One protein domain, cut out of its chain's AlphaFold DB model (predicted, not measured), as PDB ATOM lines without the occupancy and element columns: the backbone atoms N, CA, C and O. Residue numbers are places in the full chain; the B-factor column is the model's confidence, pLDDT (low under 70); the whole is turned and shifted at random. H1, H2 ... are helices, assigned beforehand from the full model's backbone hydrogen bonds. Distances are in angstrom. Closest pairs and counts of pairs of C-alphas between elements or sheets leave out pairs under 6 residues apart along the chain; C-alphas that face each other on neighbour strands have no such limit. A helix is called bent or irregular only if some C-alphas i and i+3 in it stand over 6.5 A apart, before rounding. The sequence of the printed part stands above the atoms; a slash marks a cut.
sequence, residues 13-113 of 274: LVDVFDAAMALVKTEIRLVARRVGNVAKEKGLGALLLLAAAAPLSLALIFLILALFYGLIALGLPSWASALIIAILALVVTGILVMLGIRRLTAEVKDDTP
ATOM      1  N   LEU A  13      39.169   8.413  -4.605       90.44
ATOM      2  CA  LEU A  13      37.778   8.050  -4.332       90.44
ATOM      3  C   LEU A  13      37.230   8.810  -3.116       90.44
ATOM      4  O   LEU A  13      36.106   9.304  -3.158       90.44
ATOM      5  N   VAL A  14      38.040   8.947  -2.062       92.12
ATOM      6  CA  VAL A  14      37.687   9.728  -0.865       92.12
ATOM      7  C   VAL A  14      37.477  11.204  -1.212       92.12
ATOM      8  O   VAL A  14      36.458  11.760  -0.817       92.12
ATOM      9  N   ASP A  15      38.348  11.805  -2.030       92.00
ATOM     10  CA  ASP A  15      38.191  13.200  -2.473       92.00
ATOM     11  C   ASP A  15      36.867  13.419  -3.252       92.00
ATOM     12  O   ASP A  15      36.203  14.445  -3.084       92.00
ATOM     13  N   VAL A  16      36.438  12.453  -4.079       92.75
ATOM     14  CA  VAL A  16      35.152  12.513  -4.808       92.75
ATOM     15  C   VAL A  16      33.957  12.380  -3.861       92.75
ATOM     16  O   VAL A  16      32.969  13.101  -4.018       92.75
ATOM     17  N   PHE A  17      34.036  11.497  -2.862       93.81
ATOM     18  CA  PHE A  17      33.001  11.377  -1.831       93.81
ATOM     19  C   PHE A  17      32.885  12.646  -0.984       93.81
ATOM     20  O   PHE A  17      31.769  13.106  -0.732       93.81
ATOM     21  N   ASP A  18      34.010  13.246  -0.601       94.06
ATOM     22  CA  ASP A  18      34.032  14.504   0.144       94.06
ATOM     23  C   ASP A  18      33.448  15.656  -0.683       94.06
ATOM     24  O   ASP A  18      32.654  16.447  -0.167       94.06
ATOM     25  N   ALA A  19      33.749  15.718  -1.985       92.44
ATOM     26  CA  ALA A  19      33.143  16.690  -2.892       92.44
ATOM     27  C   ALA A  19      31.622  16.484  -3.034       92.44
ATOM     28  O   ALA A  19      30.856  17.450  -2.975       92.44
ATOM     29  N   ALA A  20      31.167  15.232  -3.154       91.50
ATOM     30  CA  ALA A  20      29.744  14.904  -3.214       91.50
ATOM     31  C   ALA A  20      29.017  15.297  -1.916       91.50
ATOM     32  O   ALA A  20      27.957  15.925  -1.960       91.50
ATOM     33  N   MET A  21      29.609  15.010  -0.754       94.44
ATOM     34  CA  MET A  21      29.044  15.401   0.541       94.44
ATOM     35  C   MET A  21      29.048  16.914   0.751       94.44
ATOM     36  O   MET A  21      28.096  17.457   1.318       94.44
ATOM     37  N   ALA A  22      30.072  17.619   0.265       93.56
ATOM     38  CA  ALA A  22      30.109  19.077   0.287       93.56
ATOM     39  C   ALA A  22      28.966  19.688  -0.540       93.56
ATOM     40  O   ALA A  22      28.334  20.651  -0.093       93.56
ATOM     41  N   LEU A  23      28.645  19.099  -1.695       94.06
ATOM     42  CA  LEU A  23      27.527  19.528  -2.534       94.06
ATOM     43  C   LEU A  23      26.181  19.296  -1.840       94.06
ATOM     44  O   LEU A  23      25.407  20.236  -1.678       94.06
ATOM     45  N   VAL A  24      25.945  18.080  -1.335       94.38
ATOM     46  CA  VAL A  24      24.707  17.721  -0.618       94.38
ATOM     47  C   VAL A  24      24.486  18.637   0.585       94.38
ATOM     48  O   VAL A  24      23.391  19.154   0.799       94.38
ATOM     49  N   LYS A  25      25.540  18.910   1.359       94.88
ATOM     50  CA  LYS A  25      25.468  19.819   2.508       94.88
ATOM     51  C   LYS A  25      25.158  21.258   2.091       94.88
ATOM     52  O   LYS A  25      24.518  21.987   2.852       94.88
ATOM     53  N   THR A  26      25.611  21.677   0.914       94.25
ATOM     54  CA  THR A  26      25.310  23.001   0.353       94.25
ATOM     55  C   THR A  26      23.856  23.076  -0.097       94.25
ATOM     56  O   THR A  26      23.167  24.027   0.271       94.25
ATOM     57  N   GLU A  27      23.361  22.036  -0.760       92.50
ATOM     58  CA  GLU A  27      21.971  21.939  -1.205       92.50
ATOM     59  C   GLU A  27      21.005  21.956  -0.019       92.50
ATOM     60  O   GLU A  27      20.066  22.749   0.023       92.50
ATOM     61  N   ILE A  28      21.305  21.183   1.032       94.62
ATOM     62  CA  ILE A  28      20.516  21.185   2.271       94.62
ATOM     63  C   ILE A  28      20.510  22.573   2.915       94.62
ATOM     64  O   ILE A  28      19.475  23.017   3.403       94.62
ATOM     65  N   ARG A  29      21.639  23.295   2.921       93.69
ATOM     66  CA  ARG A  29      21.696  24.663   3.469       93.69
ATOM     67  C   ARG A  29      20.860  25.645   2.652       93.69
ATOM     68  O   ARG A  29      20.273  26.557   3.235       93.69
ATOM     69  N   LEU A  30      20.809  25.473   1.336       92.62
ATOM     70  CA  LEU A  30      20.037  26.321   0.431       92.62
ATOM     71  C   LEU A  30      18.535  26.045   0.588       92.62
ATOM     72  O   LEU A  30      17.762  26.972   0.830       92.62
ATOM     73  N   VAL A  31      18.148  24.766   0.605       92.31
ATOM     74  CA  VAL A  31      16.779  24.318   0.896       92.31
ATOM     75  C   VAL A  31      16.343  24.779   2.284       92.31
ATOM     76  O   VAL A  31      15.266  25.347   2.420       92.31
ATOM     77  N   ALA A  32      17.182  24.630   3.310       90.19
ATOM     78  CA  ALA A  32      16.857  25.068   4.666       90.19
ATOM     79  C   ALA A  32      16.606  26.583   4.746       90.19
ATOM     80  O   ALA A  32      15.688  27.019   5.439       90.19
ATOM     81  N   ARG A  33      17.380  27.396   4.014       90.94
ATOM     82  CA  ARG A  33      17.143  28.848   3.919       90.94
ATOM     83  C   ARG A  33      15.852  29.164   3.170       90.94
ATOM     84  O   ARG A  33      15.087  30.000   3.640       90.94
ATOM     85  N   ARG A  34      15.586  28.481   2.051       86.06
ATOM     86  CA  ARG A  34      14.351  28.660   1.273       86.06
ATOM     87  C   ARG A  34      13.121  28.291   2.098       86.06
ATOM     88  O   ARG A  34      12.210  29.102   2.205       86.06
ATOM     89  N   VAL A  35      13.131  27.129   2.750       88.75
ATOM     90  CA  VAL A  35      12.063  26.696   3.662       88.75
ATOM     91  C   VAL A  35      11.908  27.685   4.812       88.75
ATOM     92  O   VAL A  35      10.788  28.063   5.130       88.75
ATOM     93  N   GLY A  36      13.006  28.165   5.401       85.31
ATOM     94  CA  GLY A  36      12.963  29.160   6.472       85.31
ATOM     95  C   GLY A  36      12.347  30.500   6.051       85.31
ATOM     96  O   GLY A  36      11.610  31.092   6.836       85.31
ATOM     97  N   ASN A  37      12.611  30.971   4.830       82.00
ATOM     98  CA  ASN A  37      12.031  32.212   4.311       82.00
ATOM     99  C   ASN A  37      10.548  32.031   3.958       82.00
ATOM    100  O   ASN A  37       9.716  32.796   4.440       82.00
ATOM    101  N   VAL A  38      10.199  30.953   3.246       80.12
ATOM    102  CA  VAL A  38       8.801  30.622   2.914       80.12
ATOM    103  C   VAL A  38       7.971  30.401   4.183       80.12
ATOM    104  O   VAL A  38       6.843  30.878   4.277       80.12
ATOM    105  N   ALA A  39       8.531  29.745   5.203       84.06
ATOM    106  CA  ALA A  39       7.864  29.540   6.486       84.06
ATOM    107  C   ALA A  39       7.627  30.851   7.249       84.06
ATOM    108  O   ALA A  39       6.641  30.958   7.967       84.06
ATOM    109  N   LYS A  40       8.488  31.861   7.105       80.69
ATOM    110  CA  LYS A  40       8.272  33.170   7.740       80.69
ATOM    111  C   LYS A  40       7.240  34.000   6.985       80.69
ATOM    112  O   LYS A  40       6.370  34.592   7.613       80.69
ATOM    113  N   GLU A  41       7.320  34.008   5.659       80.69
ATOM    114  CA  GLU A  41       6.436  34.798   4.797       80.69
ATOM    115  C   GLU A  41       5.008  34.238   4.773       80.69
ATOM    116  O   GLU A  41       4.048  34.986   4.947       80.69
ATOM    117  N   LYS A  42       4.854  32.913   4.643       78.69
ATOM    118  CA  LYS A  42       3.540  32.247   4.586       78.69
ATOM    119  C   LYS A  42       3.071  31.705   5.935       78.69
ATOM    120  O   LYS A  42       1.871  31.655   6.206       78.69
ATOM    121  N   GLY A  43       3.997  31.330   6.816       80.94
ATOM    122  CA  GLY A  43       3.645  30.748   8.112       80.94
ATOM    123  C   GLY A  43       3.076  31.759   9.100       80.94
ATOM    124  O   GLY A  43       2.264  31.367   9.932       80.94
ATOM    125  N   LEU A  44       3.402  33.054   8.989       81.94
ATOM    126  CA  LEU A  44       2.815  34.066   9.872       81.94
ATOM    127  C   LEU A  44       1.302  34.201   9.635       81.94
ATOM    128  O   LEU A  44       0.527  34.217  10.589       81.94
ATOM    129  N   GLY A  45       0.873  34.206   8.369       79.88
ATOM    130  CA  GLY A  45      -0.543  34.224   7.996       79.88
ATOM    131  C   GLY A  45      -1.281  32.950   8.414       79.88
ATOM    132  O   GLY A  45      -2.378  33.027   8.967       79.88
ATOM    133  N   ALA A  46      -0.660  31.782   8.223       82.88
ATOM    134  CA  ALA A  46      -1.222  30.509   8.674       82.88
ATOM    135  C   ALA A  46      -1.379  30.453  10.205       82.88
ATOM    136  O   ALA A  46      -2.405  29.993  10.703       82.88
ATOM    137  N   LEU A  47      -0.401  30.971  10.955       83.88
ATOM    138  CA  LEU A  47      -0.445  31.018  12.416       83.88
ATOM    139  C   LEU A  47      -1.522  31.989  12.921       83.88
ATOM    140  O   LEU A  47      -2.253  31.658  13.850       83.88
ATOM    141  N   LEU A  48      -1.661  33.154  12.279       85.31
ATOM    142  CA  LEU A  48      -2.731  34.118  12.556       85.31
ATOM    143  C   LEU A  48      -4.120  33.532  12.273       85.31
ATOM    144  O   LEU A  48      -5.026  33.719  13.082       85.31
ATOM    145  N   LEU A  49      -4.293  32.778  11.180       85.56
ATOM    146  CA  LEU A  49      -5.553  32.070  10.935       85.56
ATOM    147  C   LEU A  49      -5.819  30.977  11.967       85.56
ATOM    148  O   LEU A  49      -6.959  30.832  12.404       85.56
ATOM    149  N   LEU A  50      -4.795  30.235  12.388       85.00
ATOM    150  CA  LEU A  50      -4.951  29.214  13.420       85.00
ATOM    151  C   LEU A  50      -5.319  29.841  14.775       85.00
ATOM    152  O   LEU A  50      -6.185  29.329  15.479       85.00
ATOM    153  N   ALA A  51      -4.726  30.992  15.103       85.00
ATOM    154  CA  ALA A  51      -5.078  31.773  16.284       85.00
ATOM    155  C   ALA A  51      -6.514  32.322  16.205       85.00
ATOM    156  O   ALA A  51      -7.238  32.286  17.197       85.00
ATOM    157  N   ALA A  52      -6.955  32.775  15.027       85.56
ATOM    158  CA  ALA A  52      -8.321  33.245  14.797       85.56
ATOM    159  C   ALA A  52      -9.360  32.107  14.769       85.56
ATOM    160  O   ALA A  52     -10.539  32.345  15.035       85.56
ATOM    161  N   ALA A  53      -8.948  30.865  14.497       87.50
ATOM    162  CA  ALA A  53      -9.851  29.719  14.440       87.50
ATOM    163  C   ALA A  53     -10.522  29.425  15.792       87.50
ATOM    164  O   ALA A  53     -11.683  29.019  15.816       87.50
ATOM    165  N   ALA A  54      -9.835  29.663  16.914       87.75
ATOM    166  CA  ALA A  54     -10.388  29.452  18.252       87.75
ATOM    167  C   ALA A  54     -11.579  30.385  18.573       87.75
ATOM    168  O   ALA A  54     -12.673  29.872  18.827       87.75
ATOM    169  N   PRO A  55     -11.446  31.729  18.516       90.50
ATOM    170  CA  PRO A  55     -12.581  32.623  18.733       90.50
ATOM    171  C   PRO A  55     -13.652  32.480  17.646       90.50
ATOM    172  O   PRO A  55     -14.832  32.608  17.957       90.50
ATOM    173  N   LEU A  56     -13.281  32.154  16.401       89.38
ATOM    174  CA  LEU A  56     -14.250  31.873  15.338       89.38
ATOM    175  C   LEU A  56     -15.099  30.633  15.655       89.38
ATOM    176  O   LEU A  56     -16.318  30.667  15.498       89.38
ATOM    177  N   SER A  57     -14.473  29.558  16.142       88.12
ATOM    178  CA  SER A  57     -15.179  28.339  16.560       88.12
ATOM    179  C   SER A  57     -16.108  28.620  17.738       88.12
ATOM    180  O   SER A  57     -17.245  28.155  17.754       88.12
ATOM    181  N   LEU A  58     -15.658  29.435  18.697       91.50
ATOM    182  CA  LEU A  58     -16.485  29.843  19.827       91.50
ATOM    183  C   LEU A  58     -17.685  30.691  19.375       91.50
ATOM    184  O   LEU A  58     -18.816  30.408  19.766       91.50
ATOM    185  N   ALA A  59     -17.464  31.676  18.500       90.06
ATOM    186  CA  ALA A  59     -18.527  32.490  17.917       90.06
ATOM    187  C   ALA A  59     -19.546  31.638  17.145       90.06
ATOM    188  O   ALA A  59     -20.747  31.873  17.256       90.06
ATOM    189  N   LEU A  60     -19.088  30.613  16.418       90.31
ATOM    190  CA  LEU A  60     -19.961  29.687  15.700       90.31
ATOM    191  C   LEU A  60     -20.862  28.887  16.655       90.31
ATOM    192  O   LEU A  60     -22.050  28.736  16.381       90.31
ATOM    193  N   ILE A  61     -20.337  28.430  17.796       91.06
ATOM    194  CA  ILE A  61     -21.131  27.741  18.825       91.06
ATOM    195  C   ILE A  61     -22.220  28.671  19.380       91.06
ATOM    196  O   ILE A  61     -23.388  28.284  19.434       91.06
ATOM    197  N   PHE A  62     -21.873  29.911  19.740       91.25
ATOM    198  CA  PHE A  62     -22.862  30.889  20.211       91.25
ATOM    199  C   PHE A  62     -23.901  31.238  19.140       91.25
ATOM    200  O   PHE A  62     -25.076  31.388  19.466       91.25
ATOM    201  N   LEU A  63     -23.501  31.314  17.867       91.38
ATOM    202  CA  LEU A  63     -24.413  31.547  16.746       91.38
ATOM    203  C   LEU A  63     -25.425  30.402  16.590       91.38
ATOM    204  O   LEU A  63     -26.615  30.655  16.425       91.38
ATOM    205  N   ILE A  64     -24.969  29.150  16.694       91.50
ATOM    206  CA  ILE A  64     -25.817  27.946  16.673       91.50
ATOM    207  C   ILE A  64     -26.817  27.973  17.836       91.50
ATOM    208  O   ILE A  64     -28.003  27.721  17.628       91.50
ATOM    209  N   LEU A  65     -26.370  28.323  19.048       91.31
ATOM    210  CA  LEU A  65     -27.244  28.455  20.220       91.31
ATOM    211  C   LEU A  65     -28.274  29.578  20.047       91.31
ATOM    212  O   LEU A  65     -29.455  29.372  20.319       91.31
ATOM    213  N   ALA A  66     -27.847  30.750  19.574       89.56
ATOM    214  CA  ALA A  66     -28.740  31.874  19.310       89.56
ATOM    215  C   ALA A  66     -29.811  31.498  18.278       89.56
ATOM    216  O   ALA A  66     -30.990  31.796  18.468       89.56
ATOM    217  N   LEU A  67     -29.419  30.777  17.226       90.81
ATOM    218  CA  LEU A  67     -30.341  30.289  16.209       90.81
ATOM    219  C   LEU A  67     -31.303  29.235  16.781       90.81
ATOM    220  O   LEU A  67     -32.492  29.272  16.482       90.81
ATOM    221  N   PHE A  68     -30.828  28.348  17.658       91.56
ATOM    222  CA  PHE A  68     -31.654  27.347  18.340       91.56
ATOM    223  C   PHE A  68     -32.739  27.980  19.203       91.56
ATOM    224  O   PHE A  68     -33.918  27.654  19.048       91.56
ATOM    225  N   TYR A  69     -32.361  28.925  20.062       90.69
ATOM    226  CA  TYR A  69     -33.324  29.659  20.879       90.69
ATOM    227  C   TYR A  69     -34.255  30.529  20.030       90.69
ATOM    228  O   TYR A  69     -35.449  30.589  20.319       90.69
ATOM    229  N   GLY A  70     -33.751  31.135  18.951       90.06
ATOM    230  CA  GLY A  70     -34.568  31.877  17.992       90.06
ATOM    231  C   GLY A  70     -35.645  31.006  17.339       90.06
ATOM    232  O   GLY A  70     -36.807  31.391  17.311       90.06
ATOM    233  N   LEU A  71     -35.299  29.799  16.883       90.25
ATOM    234  CA  LEU A  71     -36.265  28.875  16.277       90.25
ATOM    235  C   LEU A  71     -37.296  28.353  17.288       90.25
ATOM    236  O   LEU A  71     -38.463  28.194  16.939       90.25
ATOM    237  N   ILE A  72     -36.898  28.123  18.541       90.19
ATOM    238  CA  ILE A  72     -37.850  27.780  19.609       90.19
ATOM    239  C   ILE A  72     -38.810  28.945  19.875       90.19
ATOM    240  O   ILE A  72     -40.004  28.716  20.054       90.19
ATOM    241  N   ALA A  73     -38.327  30.191  19.847       90.25
ATOM    242  CA  ALA A  73     -39.175  31.373  20.006       90.25
ATOM    243  C   ALA A  73     -40.208  31.529  18.873       90.25
ATOM    244  O   ALA A  73     -41.266  32.115  19.088       90.25
ATOM    245  N   LEU A  74     -39.947  30.954  17.692       88.44
ATOM    246  CA  LEU A  74     -40.907  30.859  16.584       88.44
ATOM    247  C   LEU A  74     -41.988  29.778  16.801       88.44
ATOM    248  O   LEU A  74     -42.869  29.617  15.959       88.44
ATOM    249  N   GLY A  75     -41.935  29.037  17.911       90.00
ATOM    250  CA  GLY A  75     -42.885  27.974  18.242       90.00
ATOM    251  C   GLY A  75     -42.542  26.611  17.637       90.00
ATOM    252  O   GLY A  75     -43.371  25.702  17.694       90.00
ATOM    253  N   LEU A  76     -41.343  26.433  17.065       87.00
ATOM    254  CA  LEU A  76     -40.920  25.122  16.572       87.00
ATOM    255  C   LEU A  76     -40.561  24.183  17.737       87.00
ATOM    256  O   LEU A  76     -39.905  24.599  18.698       87.00
ATOM    257  N   PRO A  77     -40.912  22.888  17.638       87.88
ATOM    258  CA  PRO A  77     -40.468  21.897  18.604       87.88
ATOM    259  C   PRO A  77     -38.945  21.710  18.526       87.88
ATOM    260  O   PRO A  77     -38.349  21.734  17.447       87.88
ATOM    261  N   SER A  78     -38.312  21.478  19.678       88.75
ATOM    262  CA  SER A  78     -36.847  21.451  19.835       88.75
ATOM    263  C   SER A  78     -36.130  20.482  18.885       88.75
ATOM    264  O   SER A  78     -35.026  20.778  18.428       88.75
ATOM    265  N   TRP A  79     -36.765  19.358  18.540       88.31
ATOM    266  CA  TRP A  79     -36.213  18.362  17.617       88.31
ATOM    267  C   TRP A  79     -36.088  18.881  16.174       88.31
ATOM    268  O   TRP A  79     -35.089  18.605  15.509       88.31
ATOM    269  N   ALA A  80     -37.057  19.671  15.697       89.38
ATOM    270  CA  ALA A  80     -37.033  20.242  14.351       89.38
ATOM    271  C   ALA A  80     -35.990  21.362  14.255       89.38
ATOM    272  O   ALA A  80     -35.212  21.413  13.301       89.38
ATOM    273  N   SER A  81     -35.910  22.206  15.287       89.44
ATOM    274  CA  SER A  81     -34.896  23.257  15.395       89.44
ATOM    275  C   SER A  81     -33.481  22.679  15.364       89.44
ATOM    276  O   SER A  81     -32.629  23.172  14.626       89.44
ATOM    277  N   ALA A  82     -33.240  21.588  16.100       86.56
ATOM    278  CA  ALA A  82     -31.949  20.907  16.105       86.56
ATOM    279  C   ALA A  82     -31.562  20.364  14.717       86.56
ATOM    280  O   ALA A  82     -30.420  20.547  14.295       86.56
ATOM    281  N   LEU A  83     -32.500  19.755  13.980       89.75
ATOM    282  CA  LEU A  83     -32.237  19.239  12.628       89.75
ATOM    283  C   LEU A  83     -31.893  20.350  11.629       89.75
ATOM    284  O   LEU A  83     -30.934  20.216  10.870       89.75
ATOM    285  N   ILE A  84     -32.640  21.456  11.643       90.75
ATOM    286  CA  ILE A  84     -32.403  22.594  10.740       90.75
ATOM    287  C   ILE A  84     -31.006  23.174  10.970       90.75
ATOM    288  O   ILE A  84     -30.251  23.416  10.026       90.75
ATOM    289  N   ILE A  85     -30.641  23.349  12.235       89.56
ATOM    290  CA  ILE A  85     -29.351  23.917  12.617       89.56
ATOM    291  C   ILE A  85     -28.211  22.949  12.311       89.56
ATOM    292  O   ILE A  85     -27.161  23.391  11.852       89.56
ATOM    293  N   ALA A  86     -28.418  21.642  12.492       87.62
ATOM    294  CA  ALA A  86     -27.439  20.631  12.108       87.62
ATOM    295  C   ALA A  86     -27.132  20.687  10.605       87.62
ATOM    296  O   ALA A  86     -25.964  20.678  10.223       87.62
ATOM    297  N   ILE A  87     -28.157  20.818   9.754       91.38
ATOM    298  CA  ILE A  87     -27.976  20.956   8.300       91.38
ATOM    299  C   ILE A  87     -27.220  22.250   7.970       91.38
ATOM    300  O   ILE A  87     -26.250  22.214   7.215       91.38
ATOM    301  N   LEU A  88     -27.611  23.382   8.565       91.75
ATOM    302  CA  LEU A  88     -26.922  24.666   8.391       91.75
ATOM    303  C   LEU A  88     -25.448  24.597   8.806       91.75
ATOM    304  O   LEU A  88     -24.578  25.048   8.062       91.75
ATOM    305  N   ALA A  89     -25.156  23.999   9.962       88.69
ATOM    306  CA  ALA A  89     -23.794  23.816  10.445       88.69
ATOM    307  C   ALA A  89     -22.976  22.943   9.483       88.69
ATOM    308  O   ALA A  89     -21.852  23.302   9.147       88.69
ATOM    309  N   LEU A  90     -23.558  21.855   8.969       88.12
ATOM    310  CA  LEU A  90     -22.907  20.971   8.000       88.12
ATOM    311  C   LEU A  90     -22.575  21.718   6.699       88.12
ATOM    312  O   LEU A  90     -21.473  21.571   6.174       88.12
ATOM    313  N   VAL A  91     -23.475  22.581   6.218       93.62
ATOM    314  CA  VAL A  91     -23.216  23.442   5.052       93.62
ATOM    315  C   VAL A  91     -22.050  24.396   5.324       93.62
ATOM    316  O   VAL A  91     -21.126  24.470   4.516       93.62
ATOM    317  N   VAL A  92     -22.043  25.090   6.467       90.06
ATOM    318  CA  VAL A  92     -20.960  26.020   6.833       90.06
ATOM    319  C   VAL A  92     -19.624  25.288   6.970       90.06
ATOM    320  O   VAL A  92     -18.627  25.734   6.403       90.06
ATOM    321  N   THR A  93     -19.594  24.146   7.659       88.25
ATOM    322  CA  THR A  93     -18.394  23.311   7.793       88.25
ATOM    323  C   THR A  93     -17.923  22.798   6.437       88.25
ATOM    324  O   THR A  93     -16.733  22.875   6.144       88.25
ATOM    325  N   GLY A  94     -18.835  22.335   5.579       89.75
ATOM    326  CA  GLY A  94     -18.516  21.891   4.224       89.75
ATOM    327  C   GLY A  94     -17.876  23.002   3.389       89.75
ATOM    328  O   GLY A  94     -16.861  22.771   2.734       89.75
ATOM    329  N   ILE A  95     -18.409  24.228   3.470       91.25
ATOM    330  CA  ILE A  95     -17.829  25.411   2.820       91.25
ATOM    331  C   ILE A  95     -16.443  25.713   3.403       91.25
ATOM    332  O   ILE A  95     -15.503  25.900   2.637       91.25
ATOM    333  N   LEU A  96     -16.280  25.712   4.728       86.81
ATOM    334  CA  LEU A  96     -14.993  25.975   5.379       86.81
ATOM    335  C   LEU A  96     -13.921  24.955   4.988       86.81
ATOM    336  O   LEU A  96     -12.807  25.345   4.649       86.81
ATOM    337  N   VAL A  97     -14.258  23.664   4.988       86.06
ATOM    338  CA  VAL A  97     -13.355  22.588   4.560       86.06
ATOM    339  C   VAL A  97     -13.005  22.755   3.084       86.06
ATOM    340  O   VAL A  97     -11.831  22.696   2.726       86.06
ATOM    341  N   MET A  98     -13.991  23.043   2.231       90.81
ATOM    342  CA  MET A  98     -13.758  23.297   0.809       90.81
ATOM    343  C   MET A  98     -12.859  24.522   0.588       90.81
ATOM    344  O   MET A  98     -11.974  24.475  -0.262       90.81
ATOM    345  N   LEU A  99     -13.038  25.607   1.349       85.69
ATOM    346  CA  LEU A  99     -12.164  26.784   1.305       85.69
ATOM    347  C   LEU A  99     -10.760  26.453   1.812       85.69
ATOM    348  O   LEU A  99      -9.794  26.890   1.198       85.69
ATOM    349  N   GLY A 100     -10.643  25.668   2.884       80.19
ATOM    350  CA  GLY A 100      -9.365  25.201   3.414       80.19
ATOM    351  C   GLY A 100      -8.593  24.400   2.370       80.19
ATOM    352  O   GLY A 100      -7.463  24.750   2.042       80.19
ATOM    353  N   ILE A 101      -9.236  23.399   1.761       84.38
ATOM    354  CA  ILE A 101      -8.646  22.591   0.686       84.38
ATOM    355  C   ILE A 101      -8.308  23.474  -0.516       84.38
ATOM    356  O   ILE A 101      -7.192  23.416  -1.016       84.38
ATOM    357  N   ARG A 102      -9.215  24.358  -0.950       82.50
ATOM    358  CA  ARG A 102      -8.940  25.284  -2.059       82.50
ATOM    359  C   ARG A 102      -7.776  26.219  -1.769       82.50
ATOM    360  O   ARG A 102      -7.060  26.538  -2.702       82.50
ATOM    361  N   ARG A 103      -7.568  26.657  -0.527       72.81
ATOM    362  CA  ARG A 103      -6.413  27.484  -0.145       72.81
ATOM    363  C   ARG A 103      -5.123  26.670  -0.149       72.81
ATOM    364  O   ARG A 103      -4.148  27.133  -0.721       72.81
ATOM    365  N   LEU A 104      -5.158  25.444   0.369       68.75
ATOM    366  CA  LEU A 104      -4.027  24.509   0.342       68.75
ATOM    367  C   LEU A 104      -3.640  24.106  -1.092       68.75
ATOM    368  O   LEU A 104      -2.465  23.941  -1.391       68.75
ATOM    369  N   THR A 105      -4.617  23.970  -1.992       66.00
ATOM    370  CA  THR A 105      -4.393  23.609  -3.401       66.00
ATOM    371  C   THR A 105      -4.119  24.824  -4.294       66.00
ATOM    372  O   THR A 105      -3.429  24.696  -5.298       66.00
ATOM    373  N   ALA A 106      -4.624  26.015  -3.949       59.97
ATOM    374  CA  ALA A 106      -4.313  27.255  -4.669       59.97
ATOM    375  C   ALA A 106      -2.881  27.741  -4.410       59.97
ATOM    376  O   ALA A 106      -2.379  28.588  -5.147       59.97
ATOM    377  N   GLU A 107      -2.216  27.196  -3.395       56.56
ATOM    378  CA  GLU A 107      -0.866  27.564  -2.996       56.56
ATOM    379  C   GLU A 107       0.192  26.649  -3.633       56.56
ATOM    380  O   GLU A 107       1.051  26.090  -2.966       56.56
ATOM    381  N   VAL A 108       0.122  26.530  -4.962       53.03
ATOM    382  CA  VAL A 108       1.239  26.149  -5.845       53.03
ATOM    383  C   VAL A 108       1.184  27.050  -7.085       53.03
ATOM    384  O   VAL A 108       1.072  26.618  -8.228       53.03
ATOM    385  N   LYS A 109       1.160  28.359  -6.849       47.16
ATOM    386  CA  LYS A 109       1.717  29.322  -7.794       47.16
ATOM    387  C   LYS A 109       2.955  29.854  -7.105       47.16
ATOM    388  O   LYS A 109       2.861  30.573  -6.113       47.16
ATOM    389  N   ASP A 110       4.087  29.337  -7.552       45.69
ATOM    390  CA  ASP A 110       5.411  29.751  -7.138       45.69
ATOM    391  C   ASP A 110       5.567  31.256  -7.395       45.69
ATOM    392  O   ASP A 110       5.887  31.680  -8.500       45.69
ATOM    393  N   ASP A 111       5.378  32.074  -6.360       46.62
ATOM    394  CA  ASP A 111       5.898  33.449  -6.322       46.62
ATOM    395  C   ASP A 111       7.428  33.461  -6.123       46.62
ATOM    396  O   ASP A 111       8.041  34.511  -5.940       46.62
ATOM    397  N   THR A 112       8.086  32.300  -6.182       51.12
ATOM    398  CA  THR A 112       9.476  32.263  -6.619       51.12
ATOM    399  C   THR A 112       9.457  32.262  -8.141       51.12
ATOM    400  O   THR A 112       9.142  31.207  -8.699       51.12
ATOM    401  N   PRO A 113       9.782  33.380  -8.825       52.22
ATOM    402  CA  PRO A 113      10.031  33.320 -10.256       52.22
ATOM    403  C   PRO A 113      11.002  32.169 -10.475       52.22
ATOM    404  O   PRO A 113      12.031  32.064  -9.796       52.22
TER     405      PRO A 113
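Overview. This is residues 13 to 113 of the 274 residues of the protein "Putative superfamily III holin-X" of Deinococcus yavapaiensis KR-236 (UniProt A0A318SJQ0). A long, kinked helix, H1, and a shorter one, H2, that folds back beside its last part make a lopsided helical hairpin, closed at the turn and spreading from it. Residues 13 to 33 of H1 stick out as an arm. The printed part has 101 residues, with two named helices, H1 then H2, and no named strand; its class is all helix. It is an extended rod, with a radius of gyration of the C-alphas of 24.7 A and spans of 85 by 27 by 20 A.

Along the chain. H1, residues 13 to 73, measures 84.0 A from C-alpha 13 at (37.778, 8.050, -4.332) to C-alpha 73. It has a kink of 42 degrees near residue 42; it is neither bent nor irregular, but only just: C-alphas 41 and 44 are 6.3 A apart. H2, residues 78 to 106, measures 41.1 A and ends at (-4.313, 27.255, -4.669).

Arrangement. H1 and H2 form a hairpin over a tight link, opposite ways at a shallow tilt of 23 degrees. Residues 64 to 72 of H1 touch residues 78 to 89 of H2, the closest C-alphas, Leu 71 and Ser 81, being 5.8 A apart. Every O i to N i+4 pair is within hydrogen-bond range in H2, and 53 of 57 in H1.

Size, cuts and confidence. The two farthest C-alphas, Leu 13 and Gly 75, are 86.1 A apart. The printed part has no cut. Residues 104 to 113 have pLDDT under 70.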